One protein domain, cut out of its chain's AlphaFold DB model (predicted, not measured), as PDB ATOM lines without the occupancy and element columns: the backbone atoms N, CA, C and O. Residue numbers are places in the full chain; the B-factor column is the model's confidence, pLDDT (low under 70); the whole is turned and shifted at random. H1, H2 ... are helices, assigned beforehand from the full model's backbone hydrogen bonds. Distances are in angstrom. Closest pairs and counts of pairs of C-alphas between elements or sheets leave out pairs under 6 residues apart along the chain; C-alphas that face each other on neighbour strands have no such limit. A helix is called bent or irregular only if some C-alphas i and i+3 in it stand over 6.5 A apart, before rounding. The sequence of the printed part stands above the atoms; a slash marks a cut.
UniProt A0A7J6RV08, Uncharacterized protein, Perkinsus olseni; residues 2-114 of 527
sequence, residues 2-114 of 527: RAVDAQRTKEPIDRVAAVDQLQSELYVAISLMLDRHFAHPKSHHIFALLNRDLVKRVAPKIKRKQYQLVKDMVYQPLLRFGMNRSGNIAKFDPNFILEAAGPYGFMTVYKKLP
ATOM      1  N   ARG A   2      56.040  10.491  25.953       56.59
ATOM      2  CA  ARG A   2      56.094  10.376  24.472       56.59
ATOM      3  C   ARG A   2      55.030  11.200  23.723       56.59
ATOM      4  O   ARG A   2      55.358  11.886  22.775       56.59
ATOM      5  N   ALA A   3      53.796  11.220  24.232       53.44
ATOM      6  CA  ALA A   3      52.702  12.105  23.804       53.44
ATOM      7  C   ALA A   3      53.058  13.601  23.737       53.44
ATOM      8  O   ALA A   3      52.766  14.306  22.781       53.44
ATOM      9  N   VAL A   4      53.684  14.086  24.808       59.50
ATOM     10  CA  VAL A   4      54.059  15.489  24.991       59.50
ATOM     11  C   VAL A   4      55.296  15.810  24.152       59.50
ATOM     12  O   VAL A   4      55.418  16.928  23.663       59.50
ATOM     13  N   ASP A   5      56.184  14.836  23.958       62.72
ATOM     14  CA  ASP A   5      57.373  14.963  23.115       62.72
ATOM     15  C   ASP A   5      57.010  14.955  21.618       62.72
ATOM     16  O   ASP A   5      57.530  15.776  20.867       62.72
ATOM     17  N   ALA A   6      56.032  14.142  21.203       58.25
ATOM     18  CA  ALA A   6      55.485  14.113  19.842       58.25
ATOM     19  C   ALA A   6      54.786  15.425  19.436       58.25
ATOM     20  O   ALA A   6      54.714  15.739  18.258       58.25
ATOM     21  N   GLN A   7      54.309  16.228  20.393       55.59
ATOM     22  CA  GLN A   7      53.791  17.576  20.117       55.59
ATOM     23  C   GLN A   7      54.871  18.662  20.045       55.59
ATOM     24  O   GLN A   7      54.595  19.779  19.608       55.59
ATOM     25  N   ARG A   8      56.088  18.377  20.518       60.69
ATOM     26  CA  ARG A   8      57.202  19.337  20.540       60.69
ATOM     27  C   ARG A   8      58.030  19.325  19.255       60.69
ATOM     28  O   ARG A   8      58.845  20.232  19.085       60.69
ATOM     29  N   THR A   9      57.829  18.357  18.359       59.38
ATOM     30  CA  THR A   9      58.397  18.371  16.997       59.38
ATOM     31  C   THR A   9      57.982  19.660  16.294       59.38
ATOM     32  O   THR A   9      56.900  20.163  16.552       59.38
ATOM     33  N   LYS A  10      58.844  20.309  15.508       53.12
ATOM     34  CA  LYS A  10      58.555  21.668  15.003       53.12
ATOM     35  C   LYS A  10      57.638  21.680  13.778       53.12
ATOM     36  O   LYS A  10      56.933  22.667  13.593       53.12
ATOM     37  N   GLU A  11      57.601  20.594  13.013       52.12
ATOM     38  CA  GLU A  11      56.855  20.524  11.756       52.12
ATOM     39  C   GLU A  11      55.450  19.914  11.939       52.12
ATOM     40  O   GLU A  11      55.310  18.893  12.618       52.12
ATOM     41  N   PRO A  12      54.389  20.522  11.369       54.50
ATOM     42  CA  PRO A  12      53.008  20.059  11.544       54.50
ATOM     43  C   PRO A  12      52.754  18.646  11.006       54.50
ATOM     44  O   PRO A  12      52.006  17.889  11.617       54.50
ATOM     45  N   ILE A  13      53.391  18.286   9.889       53.31
ATOM     46  CA  ILE A  13      53.206  16.996   9.206       53.31
ATOM     47  C   ILE A  13      53.810  15.859  10.041       53.31
ATOM     48  O   ILE A  13      53.146  14.857  10.306       53.31
ATOM     49  N   ASP A  14      55.013  16.069  10.578       60.56
ATOM     50  CA  ASP A  14      55.687  15.108  11.457       60.56
ATOM     51  C   ASP A  14      54.972  14.925  12.802       60.56
ATOM     52  O   ASP A  14      55.018  13.848  13.397       60.56
ATOM     53  N   ARG A  15      54.276  15.962  13.293       62.28
ATOM     54  CA  ARG A  15      53.427  15.862  14.492       62.28
ATOM     55  C   ARG A  15      52.250  14.919  14.276       62.28
ATOM     56  O   ARG A  15      51.987  14.092  15.145       62.28
ATOM     57  N   VAL A  16      51.541  15.054  13.154       64.69
ATOM     58  CA  VAL A  16      50.364  14.225  12.849       64.69
ATOM     59  C   VAL A  16      50.788  12.767  12.675       64.69
ATOM     60  O   VAL A  16      50.268  11.900  13.372       64.69
ATOM     61  N   ALA A  17      51.831  12.512  11.877       71.06
ATOM     62  CA  ALA A  17      52.359  11.164  11.668       71.06
ATOM     63  C   ALA A  17      52.846  10.499  12.973       71.06
ATOM     64  O   ALA A  17      52.544   9.332  13.229       71.06
ATOM     65  N   ALA A  18      53.550  11.238  13.841       67.69
ATOM     66  CA  ALA A  18      54.022  10.711  15.124       67.69
ATOM     67  C   ALA A  18      52.877  10.414  16.108       67.69
ATOM     68  O   ALA A  18      52.949   9.450  16.877       67.69
ATOM     69  N   VAL A  19      51.817  11.231  16.103       67.94
ATOM     70  CA  VAL A  19      50.619  10.997  16.921       67.94
ATOM     71  C   VAL A  19      49.849   9.778  16.416       67.94
ATOM     72  O   VAL A  19      49.491   8.929  17.233       67.94
ATOM     73  N   ASP A  20      49.657   9.642  15.104       72.19
ATOM     74  CA  ASP A  20      48.937   8.516  14.496       72.19
ATOM     75  C   ASP A  20      49.668   7.185  14.694       72.19
ATOM     76  O   ASP A  20      49.051   6.172  15.045       72.19
ATOM     77  N   GLN A  21      50.996   7.183  14.557       76.19
ATOM     78  CA  GLN A  21      51.816   6.012  14.855       76.19
ATOM     79  C   GLN A  21      51.663   5.595  16.323       76.19
ATOM     80  O   GLN A  21      51.413   4.427  16.622       76.19
ATOM     81  N   LEU A  22      51.748   6.553  17.249       71.94
ATOM     82  CA  LEU A  22      51.625   6.274  18.676       71.94
ATOM     83  C   LEU A  22      50.215   5.794  19.054       71.94
ATOM     84  O   LEU A  22      50.080   4.906  19.897       71.94
ATOM     85  N   GLN A  23      49.167   6.341  18.437       72.56
ATOM     86  CA  GLN A  23      47.793   5.859  18.611       72.56
ATOM     87  C   GLN A  23      47.613   4.436  18.076       72.56
ATOM     88  O   GLN A  23      46.932   3.634  18.714       72.56
ATOM     89  N   SER A  24      48.244   4.107  16.949       76.94
ATOM     90  CA  SER A  24      48.215   2.763  16.365       76.94
ATOM     91  C   SER A  24      48.934   1.748  17.260       76.94
ATOM     92  O   SER A  24      48.388   0.684  17.553       76.94
ATOM     93  N   GLU A  25      50.113   2.096  17.784       75.06
ATOM     94  CA  GLU A  25      50.843   1.276  18.761       75.06
ATOM     95  C   GLU A  25      50.033   1.068  20.049       75.06
ATOM     96  O   GLU A  25      49.931  -0.054  20.551       75.06
ATOM     97  N   LEU A  26      49.413   2.137  20.562       73.44
ATOM     98  CA  LEU A  26      48.525   2.069  21.722       73.44
ATOM     99  C   LEU A  26      47.319   1.175  21.446       73.44
ATOM    100  O   LEU A  26      46.999   0.336  22.281       73.44
ATOM    101  N   TYR A  27      46.677   1.294  20.284       75.88
ATOM    102  CA  TYR A  27      45.554   0.441  19.904       75.88
ATOM    103  C   TYR A  27      45.943  -1.041  19.891       75.88
ATOM    104  O   TYR A  27      45.219  -1.874  20.439       75.88
ATOM    105  N   VAL A  28      47.102  -1.380  19.319       76.00
ATOM    106  CA  VAL A  28      47.614  -2.759  19.291       76.00
ATOM    107  C   VAL A  28      47.915  -3.255  20.705       76.00
ATOM    108  O   VAL A  28      47.498  -4.353  21.068       76.00
ATOM    109  N   ALA A  29      48.577  -2.444  21.534       72.56
ATOM    110  CA  ALA A  29      48.883  -2.802  22.918       72.56
ATOM    111  C   ALA A  29      47.611  -3.016  23.756       72.56
ATOM    112  O   ALA A  29      47.517  -3.995  24.497       72.56
ATOM    113  N   ILE A  30      46.618  -2.136  23.601       74.94
ATOM    114  CA  ILE A  30      45.298  -2.251  24.231       74.94
ATOM    115  C   ILE A  30      44.610  -3.526  23.758       74.94
ATOM    116  O   ILE A  30      44.149  -4.300  24.588       74.94
ATOM    117  N   SER A  31      44.604  -3.788  22.451       73.88
ATOM    118  CA  SER A  31      43.990  -4.988  21.879       73.88
ATOM    119  C   SER A  31      44.625  -6.262  22.436       73.88
ATOM    120  O   SER A  31      43.911  -7.145  22.891       73.88
ATOM    121  N   LEU A  32      45.960  -6.333  22.498       72.94
ATOM    122  CA  LEU A  32      46.687  -7.485  23.042       72.94
ATOM    123  C   LEU A  32      46.461  -7.677  24.547       72.94
ATOM    124  O   LEU A  32      46.301  -8.810  25.007       72.94
ATOM    125  N   MET A  33      46.456  -6.583  25.314       72.81
ATOM    126  CA  MET A  33      46.199  -6.613  26.755       72.81
ATOM    127  C   MET A  33      44.770  -7.071  27.036       72.81
ATOM    128  O   MET A  33      44.543  -7.912  27.903       72.81
ATOM    129  N   LEU A  34      43.808  -6.512  26.312       70.94
ATOM    130  CA  LEU A  34      42.401  -6.729  26.573       70.94
ATOM    131  C   LEU A  34      41.934  -8.081  26.042       70.94
ATOM    132  O   LEU A  34      41.340  -8.819  26.822       70.94
ATOM    133  N   ASP A  35      42.319  -8.483  24.822       68.69
ATOM    134  CA  ASP A  35      41.895  -9.744  24.189       68.69
ATOM    135  C   ASP A  35      42.148 -10.997  25.051       68.69
ATOM    136  O   ASP A  35      41.423 -11.984  24.929       68.69
ATOM    137  N   ARG A  36      43.140 -10.960  25.952       66.12
ATOM    138  CA  ARG A  36      43.485 -12.074  26.853       66.12
ATOM    139  C   ARG A  36      43.101 -11.863  28.321       66.12
ATOM    140  O   ARG A  36      43.069 -12.839  29.066       66.12
ATOM    141  N   HIS A  37      42.823 -10.631  28.758       65.88
ATOM    142  CA  HIS A  37      42.734 -10.289  30.187       65.88
ATOM    143  C   HIS A  37      41.500  -9.459  30.584       65.88
ATOM    144  O   HIS A  37      41.518  -8.818  31.636       65.88
ATOM    145  N   PHE A  38      40.408  -9.494  29.808       65.06
ATOM    146  CA  PHE A  38      39.145  -8.816  30.165       65.06
ATOM    147  C   PHE A  38      38.659  -9.130  31.586       65.06
ATOM    148  O   PHE A  38      38.246  -8.229  32.305       65.06
ATOM    149  N   ALA A  39      38.776 -10.388  32.015       59.41
ATOM    150  CA  ALA A  39      38.335 -10.833  33.337       59.41
ATOM    151  C   ALA A  39      39.286 -10.436  34.484       59.41
ATOM    152  O   ALA A  39      38.974 -10.667  35.648       59.41
ATOM    153  N   HIS A  40      40.466  -9.882  34.189       68.81
ATOM    154  CA  HIS A  40      41.438  -9.540  35.221       68.81
ATOM    155  C   HIS A  40      41.172  -8.120  35.761       68.81
ATOM    156  O   HIS A  40      41.285  -7.167  34.995       68.81
ATOM    157  N   PRO A  41      40.949  -7.906  37.073       67.19
ATOM    158  CA  PRO A  41      40.611  -6.584  37.627       67.19
ATOM    159  C   PRO A  41      41.593  -5.464  37.235       67.19
ATOM    160  O   PRO A  41      41.196  -4.367  36.857       67.19
ATOM    161  N   LYS A  42      42.899  -5.761  37.191       74.88
ATOM    162  CA  LYS A  42      43.935  -4.792  36.771       74.88
ATOM    163  C   LYS A  42      43.796  -4.259  35.337       74.88
ATOM    164  O   LYS A  42      44.329  -3.187  35.066       74.88
ATOM    165  N   SER A  43      43.109  -4.952  34.423       73.00
ATOM    166  CA  SER A  43      42.895  -4.444  33.055       73.00
ATOM    167  C   SER A  43      42.035  -3.173  33.045       73.00
ATOM    168  O   SER A  43      42.189  -2.332  32.162       73.00
ATOM    169  N   HIS A  44      41.212  -2.973  34.080       76.94
ATOM    170  CA  HIS A  44      40.320  -1.829  34.248       76.94
ATOM    171  C   HIS A  44      41.093  -0.549  34.629       76.94
ATOM    172  O   HIS A  44      40.610   0.564  34.432       76.94
ATOM    173  N   HIS A  45      42.343  -0.662  35.100       81.25
ATOM    174  CA  HIS A  45      43.186   0.498  35.414       81.25
ATOM    175  C   HIS A  45      43.571   1.331  34.191       81.25
ATOM    176  O   HIS A  45      44.032   2.461  34.345       81.25
ATOM    177  N   ILE A  46      43.336   0.838  32.973       78.38
ATOM    178  CA  ILE A  46      43.486   1.662  31.775       78.38
ATOM    179  C   ILE A  46      42.576   2.903  31.800       78.38
ATOM    180  O   ILE A  46      42.950   3.961  31.296       78.38
ATOM    181  N   PHE A  47      41.426   2.815  32.476       81.69
ATOM    182  CA  PHE A  47      40.495   3.930  32.651       81.69
ATOM    183  C   PHE A  47      40.940   4.941  33.717       81.69
ATOM    184  O   PHE A  47      40.362   6.023  33.820       81.69
ATOM    185  N   ALA A  48      41.997   4.648  34.480       84.38
ATOM    186  CA  ALA A  48      42.484   5.503  35.562       84.38
ATOM    187  C   ALA A  48      42.966   6.886  35.080       84.38
ATOM    188  O   ALA A  48      42.975   7.852  35.840       84.38
ATOM    189  N   LEU A  49      43.290   7.012  33.788       82.88
ATOM    190  CA  LEU A  49      43.589   8.288  33.129       82.88
ATOM    191  C   LEU A  49      42.408   9.265  33.114       82.88
ATOM    192  O   LEU A  49      42.626  10.464  32.963       82.88
ATOM    193  N   LEU A  50      41.173   8.782  33.271       82.25
ATOM    194  CA  LEU A  50      39.978   9.624  33.373       82.25
ATOM    195  C   LEU A  50      39.771  10.176  34.788       82.25
ATOM    196  O   LEU A  50      39.059  11.171  34.965       82.25
ATOM    197  N   ASN A  51      40.419   9.571  35.785       85.31
ATOM    198  CA  ASN A  51      40.340   9.998  37.168       85.31
ATOM    199  C   ASN A  51      41.251  11.204  37.395       85.31
ATOM    200  O   ASN A  51      42.443  11.087  37.686       85.31
ATOM    201  N   ARG A  52      40.670  12.398  37.271       81.00
ATOM    202  CA  ARG A  52      41.401  13.664  37.402       81.00
ATOM    203  C   ARG A  52      42.144  13.777  38.735       81.00
ATOM    204  O   ARG A  52      43.240  14.334  38.761       81.00
ATOM    205  N   ASP A  53      41.572  13.268  39.821       82.44
ATOM    206  CA  ASP A  53      42.176  13.369  41.151       82.44
ATOM    207  C   ASP A  53      43.341  12.397  41.319       82.44
ATOM    208  O   ASP A  53      44.333  12.725  41.970       82.44
ATOM    209  N   LEU A  54      43.269  11.221  40.695       84.31
ATOM    210  CA  LEU A  54      44.411  10.316  40.608       84.31
ATOM    211  C   LEU A  54      45.523  10.910  39.736       84.31
ATOM    212  O   LEU A  54      46.682  10.936  40.146       84.31
ATOM    213  N   VAL A  55      45.183  11.455  38.567       83.19
ATOM    214  CA  VAL A  55      46.166  12.056  37.655       83.19
ATOM    215  C   VAL A  55      46.859  13.255  38.296       83.19
ATOM    216  O   VAL A  55      48.074  13.380  38.188       83.19
ATOM    217  N   LYS A  56      46.131  14.105  39.027       81.19
ATOM    218  CA  LYS A  56      46.734  15.198  39.806       81.19
ATOM    219  C   LYS A  56      47.671  14.693  40.904       81.19
ATOM    220  O   LYS A  56      48.660  15.359  41.184       81.19
ATOM    221  N   ARG A  57      47.387  13.543  41.523       84.19
ATOM    222  CA  ARG A  57      48.268  12.943  42.537       84.19
ATOM    223  C   ARG A  57      49.551  12.383  41.923       84.19
ATOM    224  O   ARG A  57      50.629  12.627  42.451       84.19
ATOM    225  N   VAL A  58      49.442  11.671  40.804       81.75
ATOM    226  CA  VAL A  58      50.583  11.012  40.141       81.75
ATOM    227  C   VAL A  58      51.418  11.996  39.315       81.75
ATOM    228  O   VAL A  58      52.640  11.888  39.253       81.75
ATOM    229  N   ALA A  59      50.776  12.981  38.691       80.38
ATOM    230  CA  ALA A  59      51.403  13.971  37.823       80.38
ATOM    231  C   ALA A  59      50.933  15.397  38.175       80.38
ATOM    232  O   ALA A  59      50.313  16.067  37.347       80.38
ATOM    233  N   PRO A  60      51.261  15.925  39.368       80.94
ATOM    234  CA  PRO A  60      50.741  17.211  39.855       80.94
ATOM    235  C   PRO A  60      51.117  18.411  38.978       80.94
ATOM    236  O   PRO A  60      50.432  19.429  38.983       80.94
ATOM    237  N   LYS A  61      52.196  18.292  38.195       82.94
ATOM    238  CA  LYS A  61      52.694  19.347  37.302       82.94
ATOM    239  C   LYS A  61      52.067  19.320  35.900       82.94
ATOM    240  O   LYS A  61      52.434  20.150  35.069       82.94
ATOM    241  N   ILE A  62      51.171  18.373  35.599       77.56
ATOM    242  CA  ILE A  62      50.568  18.275  34.266       77.56
ATOM    243  C   ILE A  62      49.642  19.469  34.005       77.56
ATOM    244  O   ILE A  62      48.704  19.742  34.756       77.56
ATOM    245  N   LYS A  63      49.896  20.210  32.921       80.38
ATOM    246  CA  LYS A  63      49.031  21.332  32.525       80.38
ATOM    247  C   LYS A  63      47.723  20.807  31.926       80.38
ATOM    248  O   LYS A  63      47.718  19.763  31.278       80.38
ATOM    249  N   ARG A  64      46.627  21.571  32.035       77.62
ATOM    250  CA  ARG A  64      45.298  21.191  31.499       77.62
ATOM    251  C   ARG A  64      45.340  20.759  30.026       77.62
ATOM    252  O   ARG A  64      44.793  19.714  29.703       77.62
ATOM    253  N   LYS A  65      46.033  21.513  29.162       76.56
ATOM    254  CA  LYS A  65      46.184  21.179  27.730       76.56
ATOM    255  C   LYS A  65      46.939  19.859  27.507       76.56
ATOM    256  O   LYS A  65      46.552  19.068  26.662       76.56
ATOM    257  N   GLN A  66      47.974  19.592  28.306       73.75
ATOM    258  CA  GLN A  66      48.749  18.345  28.229       73.75
ATOM    259  C   GLN A  66      47.954  17.147  28.752       73.75
ATOM    260  O   GLN A  66      48.047  16.057  28.202       73.75
ATOM    261  N   TYR A  67      47.164  17.347  29.807       80.38
ATOM    262  CA  TYR A  67      46.259  16.323  30.313       80.38
ATOM    263  C   TYR A  67      45.189  15.966  29.281       80.38
ATOM    264  O   TYR A  67      44.973  14.787  29.024       80.38
ATOM    265  N   GLN A  68      44.579  16.977  28.657       78.94
ATOM    266  CA  GLN A  68      43.591  16.770  27.603       78.94
ATOM    267  C   GLN A  68      44.195  15.995  26.426       78.94
ATOM    268  O   GLN A  68      43.622  15.000  26.012       78.94
ATOM    269  N   LEU A  69      45.409  16.350  25.998       74.44
ATOM    270  CA  LEU A  69      46.125  15.603  24.968       74.44
ATOM    271  C   LEU A  69      46.315  14.124  25.324       74.44
ATOM    272  O   LEU A  69      46.012  13.244  24.526       74.44
ATOM    273  N   VAL A  70      46.864  13.843  26.509       72.69
ATOM    274  CA  VAL A  70      47.130  12.464  26.942       72.69
ATOM    275  C   VAL A  70      45.824  11.682  27.039       72.69
ATOM    276  O   VAL A  70      45.782  10.517  26.646       72.69
ATOM    277  N   LYS A  71      44.760  12.332  27.517       76.44
ATOM    278  CA  LYS A  71      43.417  11.768  27.533       76.44
ATOM    279  C   LYS A  71      42.970  11.424  26.115       76.44
ATOM    280  O   LYS A  71      42.640  10.272  25.887       76.44
ATOM    281  N   ASP A  72      43.023  12.352  25.167       75.38
ATOM    282  CA  ASP A  72      42.560  12.113  23.796       75.38
ATOM    283  C   ASP A  72      43.378  11.017  23.104       75.38
ATOM    284  O   ASP A  72      42.814  10.107  22.505       75.38
ATOM    285  N   MET A  73      44.696  11.014  23.283       71.00
ATOM    286  CA  MET A  73      45.570  10.010  22.685       71.00
ATOM    287  C   MET A  73      45.373   8.584  23.207       71.00
ATOM    288  O   MET A  73      45.591   7.642  22.454       71.00
ATOM    289  N   VAL A  74      45.048   8.401  24.489       70.88
ATOM    290  CA  VAL A  74      44.885   7.058  25.076       70.88
ATOM    291  C   VAL A  74      43.426   6.616  25.043       70.88
ATOM    292  O   VAL A  74      43.129   5.442  24.828       70.88
ATOM    293  N   TYR A  75      42.502   7.559  25.215       76.06
ATOM    294  CA  TYR A  75      41.078   7.276  25.273       76.06
ATOM    295  C   TYR A  75      40.480   7.024  23.887       76.06
ATOM    296  O   TYR A  75      39.669   6.116  23.758       76.06
ATOM    297  N   GLN A  76      40.902   7.742  22.838       74.69
ATOM    298  CA  GLN A  76      40.380   7.523  21.480       74.69
ATOM    299  C   GLN A  76      40.647   6.101  20.950       74.69
ATOM    300  O   GLN A  76      39.700   5.461  20.491       74.69
ATOM    301  N   PRO A  77      41.865   5.531  21.064       73.50
ATOM    302  CA  PRO A  77      42.099   4.130  20.714       73.50
ATOM    303  C   PRO A  77      41.239   3.150  21.514       73.50
ATOM    304  O   PRO A  77      40.776   2.153  20.968       73.50
ATOM    305  N   LEU A  78      40.994   3.439  22.795       74.19
ATOM    306  CA  LEU A  78      40.176   2.593  23.657       74.19
ATOM    307  C   LEU A  78      38.684   2.652  23.288       74.19
ATOM    308  O   LEU A  78      38.012   1.624  23.292       74.19
ATOM    309  N   LEU A  79      38.188   3.831  22.904       74.62
ATOM    310  CA  LEU A  79      36.852   4.000  22.334       74.62
ATOM    311  C   LEU A  79      36.709   3.238  21.017       74.62
ATOM    312  O   LEU A  79      35.781   2.449  20.871       74.62
ATOM    313  N   ARG A  80      37.665   3.406  20.092       73.94
ATOM    314  CA  ARG A  80      37.689   2.680  18.811       73.94
ATOM    315  C   ARG A  80      37.709   1.169  19.020       73.94
ATOM    316  O   ARG A  80      36.961   0.448  18.366       73.94
ATOM    317  N   PHE A  81      38.526   0.687  19.958       73.88
ATOM    318  CA  PHE A  81      38.555  -0.729  20.326       73.88
ATOM    319  C   PHE A  81      37.185  -1.188  20.821       73.88
ATOM    320  O   PHE A  81      36.699  -2.246  20.429       73.88
ATOM    321  N   GLY A  82      36.548  -0.363  21.646       70.44
ATOM    322  CA  GLY A  82      35.252  -0.660  22.212       70.44
ATOM    323  C   GLY A  82      34.098  -0.739  21.239       70.44
ATOM    324  O   GLY A  82      33.289  -1.659  21.335       70.44
ATOM    325  N   MET A  83      34.061   0.181  20.281       72.12
ATOM    326  CA  MET A  83      33.074   0.164  19.205       72.12
ATOM    327  C   MET A  83      33.274  -1.058  18.299       72.12
ATOM    328  O   MET A  83      32.316  -1.756  17.986       72.12
ATOM    329  N   ASN A  84      34.525  -1.379  17.952       75.12
ATOM    330  CA  ASN A  84      34.839  -2.491  17.050       75.12
ATOM    331  C   ASN A  84      34.716  -3.874  17.710       75.12
ATOM    332  O   ASN A  84      34.599  -4.882  17.015       75.12
ATOM    333  N   ARG A  85      34.785  -3.948  19.046       72.56
ATOM    334  CA  ARG A  85      34.737  -5.193  19.829       72.56
ATOM    335  C   ARG A  85      33.744  -5.090  20.991       72.56
ATOM    336  O   ARG A  85      34.077  -5.419  22.130       72.56
ATOM    337  N   SER A  86      32.513  -4.671  20.708       68.44
ATOM    338  CA  SER A  86      31.451  -4.458  21.709       68.44
ATOM    339  C   SER A  86      31.245  -5.654  22.653       68.44
ATOM    340  O   SER A  86      31.208  -5.486  23.872       68.44
ATOM    341  N   GLY A  87      31.243  -6.884  22.123       69.88
ATOM    342  CA  GLY A  87      31.100  -8.112  22.920       69.88
ATOM    343  C   GLY A  87      32.247  -8.379  23.908       69.88
ATOM    344  O   GLY A  87      32.087  -9.129  24.869       69.88
ATOM    345  N   ASN A  88      33.408  -7.759  23.704       71.75
ATOM    346  CA  ASN A  88      34.524  -7.812  24.640       71.75
ATOM    347  C   ASN A  88      34.429  -6.723  25.712       71.75
ATOM    348  O   ASN A  88      34.830  -6.954  26.851       71.75
ATOM    349  N   ILE A  89      33.857  -5.567  25.380       71.50
ATOM    350  CA  ILE A  89      33.630  -4.494  26.349       71.50
ATOM    351  C   ILE A  89      32.546  -4.833  27.366       71.50
ATOM    352  O   ILE A  89      32.712  -4.533  28.546       71.50
ATOM    353  N   ALA A  90      31.498  -5.543  26.953       70.62
ATOM    354  CA  ALA A  90      30.458  -6.018  27.866       70.62
ATOM    355  C   ALA A  90      30.986  -6.951  28.984       70.62
ATOM    356  O   ALA A  90      30.290  -7.210  29.970       70.62
ATOM    357  N   LYS A  91      32.220  -7.464  28.845       76.50
ATOM    358  CA  LYS A  91      32.894  -8.312  29.843       76.50
ATOM    359  C   LYS A  91      33.582  -7.521  30.954       76.50
ATOM    360  O   LYS A  91      33.949  -8.136  31.952       76.50
ATOM    361  N   PHE A  92      33.792  -6.214  30.795       79.31
ATOM    362  CA  PHE A  92      34.324  -5.404  31.887       79.31
ATOM    363  C   PHE A  92      33.287  -5.258  32.996       79.31
ATOM    364  O   PHE A  92      32.092  -5.120  32.738       79.31
ATOM    365  N   ASP A  93      33.772  -5.249  34.230       85.69
ATOM    366  CA  ASP A  93      32.948  -4.980  35.395       85.69
ATOM    367  C   ASP A  93      32.835  -3.457  35.597       85.69
ATOM    368  O   ASP A  93      33.857  -2.785  35.811       85.69
ATOM    369  N   PRO A  94      31.620  -2.878  35.547       89.81
ATOM    370  CA  PRO A  94      31.437  -1.445  35.738       89.81
ATOM    371  C   PRO A  94      31.905  -0.963  37.122       89.81
ATOM    372  O   PRO A  94      32.332   0.184  37.241       89.81
ATOM    373  N   ASN A  95      31.921  -1.821  38.150       90.56
ATOM    374  CA  ASN A  95      32.398  -1.464  39.489       90.56
ATOM    375  C   ASN A  95      33.912  -1.185  39.496       90.56
ATOM    376  O   ASN A  95      34.350  -0.167  40.033       90.56
ATOM    377  N   PHE A  96      34.716  -2.026  38.836       89.06
ATOM    378  CA  PHE A  96      36.165  -1.803  38.729       89.06
ATOM    379  C   PHE A  96      36.505  -0.627  37.805       89.06
ATOM    380  O   PHE A  96      37.492   0.077  38.034       89.06
ATOM    381  N   ILE A  97      35.690  -0.370  36.772       88.06
ATOM    382  CA  ILE A  97      35.836   0.845  35.956       88.06
ATOM    383  C   ILE A  97      35.554   2.082  36.807       88.06
ATOM    384  O   ILE A  97      36.321   3.041  36.734       88.06
ATOM    385  N   LEU A  98      34.490   2.072  37.617       90.12
ATOM    386  CA  LEU A  98      34.160   3.182  38.509       90.12
ATOM    387  C   LEU A  98      35.293   3.455  39.502       90.12
ATOM    388  O   LEU A  98      35.683   4.609  39.667       90.12
ATOM    389  N   GLU A  99      35.853   2.414  40.115       89.38
ATOM    390  CA  GLU A  99      36.989   2.538  41.035       89.38
ATOM    391  C   GLU A  99      38.206   3.178  40.345       89.38
ATOM    392  O   GLU A  99      38.813   4.118  40.866       89.38
ATOM    393  N   ALA A 100      38.537   2.720  39.133       88.06
ATOM    394  CA  ALA A 100      39.671   3.239  38.379       88.06
ATOM    395  C   ALA A 100      39.438   4.681  37.893       88.06
ATOM    396  O   ALA A 100      40.264   5.564  38.134       88.06
ATOM    397  N   ALA A 101      38.323   4.931  37.205       86.38
ATOM    398  CA  ALA A 101      38.015   6.186  36.517       86.38
ATOM    399  C   ALA A 101      37.444   7.278  37.438       86.38
ATOM    400  O   ALA A 101      37.499   8.465  37.103       86.38
ATOM    401  N   GLY A 102      36.893   6.891  38.587       88.00
ATOM    402  CA  GLY A 102      36.078   7.746  39.446       88.00
ATOM    403  C   GLY A 102      34.704   8.084  38.835       88.00
ATOM    404  O   GLY A 102      34.483   7.874  37.641       88.00
ATOM    405  N   PRO A 103      33.777   8.683  39.611       86.25
ATOM    406  CA  PRO A 103      32.390   8.922  39.180       86.25
ATOM    407  C   PRO A 103      32.247   9.773  37.909       86.25
ATOM    408  O   PRO A 103      31.435   9.489  37.030       86.25
ATOM    409  N   TYR A 104      33.065  10.822  37.765       81.50
ATOM    410  CA  TYR A 104      33.031  11.681  36.575       81.50
ATOM    411  C   TYR A 104      33.613  10.991  35.337       81.50
ATOM    412  O   TYR A 104      33.068  11.131  34.239       81.50
ATOM    413  N   GLY A 105      34.710  10.252  35.517       82.81
ATOM    414  CA  GLY A 105      35.341   9.485  34.449       82.81
ATOM    415  C   GLY A 105      34.430   8.364  33.966       82.81
ATOM    416  O   GLY A 105      34.233   8.233  32.761       82.81
ATOM    417  N   PHE A 106      33.799   7.643  34.895       87.88
ATOM    418  CA  PHE A 106      32.867   6.552  34.617       87.88
ATOM    419  C   PHE A 106      31.747   6.969  33.659       87.88
ATOM    420  O   PHE A 106      31.556   6.322  32.638       87.88
ATOM    421  N   MET A 107      31.089   8.108  33.896       84.38
ATOM    422  CA  MET A 107      30.033   8.591  32.989       84.38
ATOM    423  C   MET A 107      30.528   8.870  31.565       84.38
ATOM    424  O   MET A 107      29.780   8.713  30.606       84.38
ATOM    425  N   THR A 108      31.797   9.267  31.410       82.00
ATOM    426  CA  THR A 108      32.400   9.460  30.080       82.00
ATOM    427  C   THR A 108      32.579   8.126  29.352       82.00
ATOM    428  O   THR A 108      32.498   8.090  28.124       82.00
ATOM    429  N   VAL A 109      32.843   7.053  30.105       82.50
ATOM    430  CA  VAL A 109      32.980   5.680  29.601       82.50
ATOM    431  C   VAL A 109      31.615   5.113  29.248       82.50
ATOM    432  O   VAL A 109      31.417   4.709  28.108       82.50
ATOM    433  N   TYR A 110      30.677   5.161  30.192       84.94
ATOM    434  CA  TYR A 110      29.311   4.664  30.041       84.94
ATOM    435  C   TYR A 110      28.630   5.184  28.769       84.94
ATOM    436  O   TYR A 110      28.120   4.401  27.981       84.94
ATOM    437  N   LYS A 111      28.711   6.492  28.502       80.44
ATOM    438  CA  LYS A 111      28.077   7.093  27.318       80.44
ATOM    439  C   LYS A 111      28.663   6.656  25.977       80.44
ATOM    440  O   LYS A 111      28.036   6.868  24.947       80.44
ATOM    441  N   LYS A 112      29.901   6.164  25.961       79.69
ATOM    442  CA  LYS A 112      30.644   5.919  24.717       79.69
ATOM    443  C   LYS A 112      30.963   4.453  24.477       79.69
ATOM    444  O   LYS A 112      31.385   4.108  23.379       79.69
ATOM    445  N   LEU A 113      30.815   3.610  25.493       78.19
ATOM    446  CA  LEU A 113      31.140   2.195  25.428       78.19
ATOM    447  C   LEU A 113      29.902   1.370  25.794       78.19
ATOM    448  O   LEU A 113      29.280   1.655  26.815       78.19
ATOM    449  N   PRO A 114      29.569   0.326  25.013       75.94
ATOM    450  CA  PRO A 114      28.415  -0.532  25.269       75.94
ATOM    451  C   PRO A 114      28.701  -1.464  26.455       75.94
ATOM    452  O   PRO A 114      29.080  -2.623  26.284       75.94
TER     453      PRO A 114
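AT A GLANCE: This is residues 2 to 114 of the 527 residues of an uncharacterized protein of Perkinsus olseni (UniProt A0A7J6RV08). Two long helices, H2 and H5, cross at a steep tilt, meeting through residues 19 to 31 of H2 and residues 73 to 81 of H5, and the short H1 folds back to pack on both, on residues 15 to 22 of H2 and residues 66 to 73 of H5. A second group makes the other side: H3 packs side by side with H7, a helix that folds back sharply on itself, while H4 turns off the end of H3 and the short H6 sits near the last turns of H5. The printed part has 113 residues with seven named helices, H1 to H7 in order along the chain, and no named strand; its class is all helix. It is compact, with a radius of gyration of the C-alphas of 14.5 A, and spans 42 by 29 by 22 A.

HOW THE PARTS SIT: H1, residues 2 to 6, touches residues 15 to 22 of H2, residues 12 to 37; the closest C-alphas, those of Ala 6 and Arg 15, are 6.0 A apart. H1 also touches residues 66 to 73 of H5, residues 64 to 84, closest at the C-alphas of Ala 3 and Val 70, 6.4 A. Residues 19 to 31 of H2 touch residues 73 to 81 of H5 at a steep tilt of 52 degrees, the same way; the closest C-alphas, of Tyr 27 and Pro 77, are 5.1 A apart. H5 has a kink of 26 degrees near residue 74. H3, residues 41 to 50, only just touches H2, with 3 pairs of C-alphas within 8 A, and only at the corner, closest at the C-alphas of His 37 and Ser 43, 6.5 A. H4, residues 52 to 58, is about perpendicular to H3 at 76 degrees; they only just touch, with 3 pairs of C-alphas within 8 A, and only at the corner, closest at the C-alphas of Leu 49 and Val 55, 6.4 A. H6, residues 86 to 89, is close to H5 but not clearly touching, with the C-alphas of Gly 82 and Ile 89 5.9 A apart. H7, residues 94 to 110, touches H3 at a shallow tilt of 31 degrees, the same way; the closest C-alphas, of Ala 48 and Ala 100, are 4.6 A apart. H5 and H7 are only just apart, at 8.4 A. Every O i to N i+4 pair is within hydrogen-bond range in H1 and H4, against 21 of 22 in H2, 15 of 17 in H5, 9 of 13 in H7 and 0 of 6 in H3, where 6 of 7 O i to N i+3 pairs are within range; H6 is too short for an O i to N i+4 pair.

IN THESE COORDINATES: H1 begins at C-alpha 2 (56.094, 10.376, 24.472). H2 measures 37.1 A, H3 16.8 A and H5 29.6 A. H3 is only just irregular, with C-alphas 46 and 49 6.8 A apart. H7 is irregular, with C-alphas 100 and 103 9.3 A apart and a kink of 129 degrees near residue 104; it ends at C-alpha 110 (29.311, 4.664, 30.041).

THE WHOLE: The C-alphas farthest apart, of Glu 11 and Asn 95, are 43.0 A apart. The printed part has no cut, and its six links between helices are tight. The mean pLDDT of the printed part is 74.7; residues 2 to 16, 18 to 19, 35 to 41 and 86 to 87 are under 70.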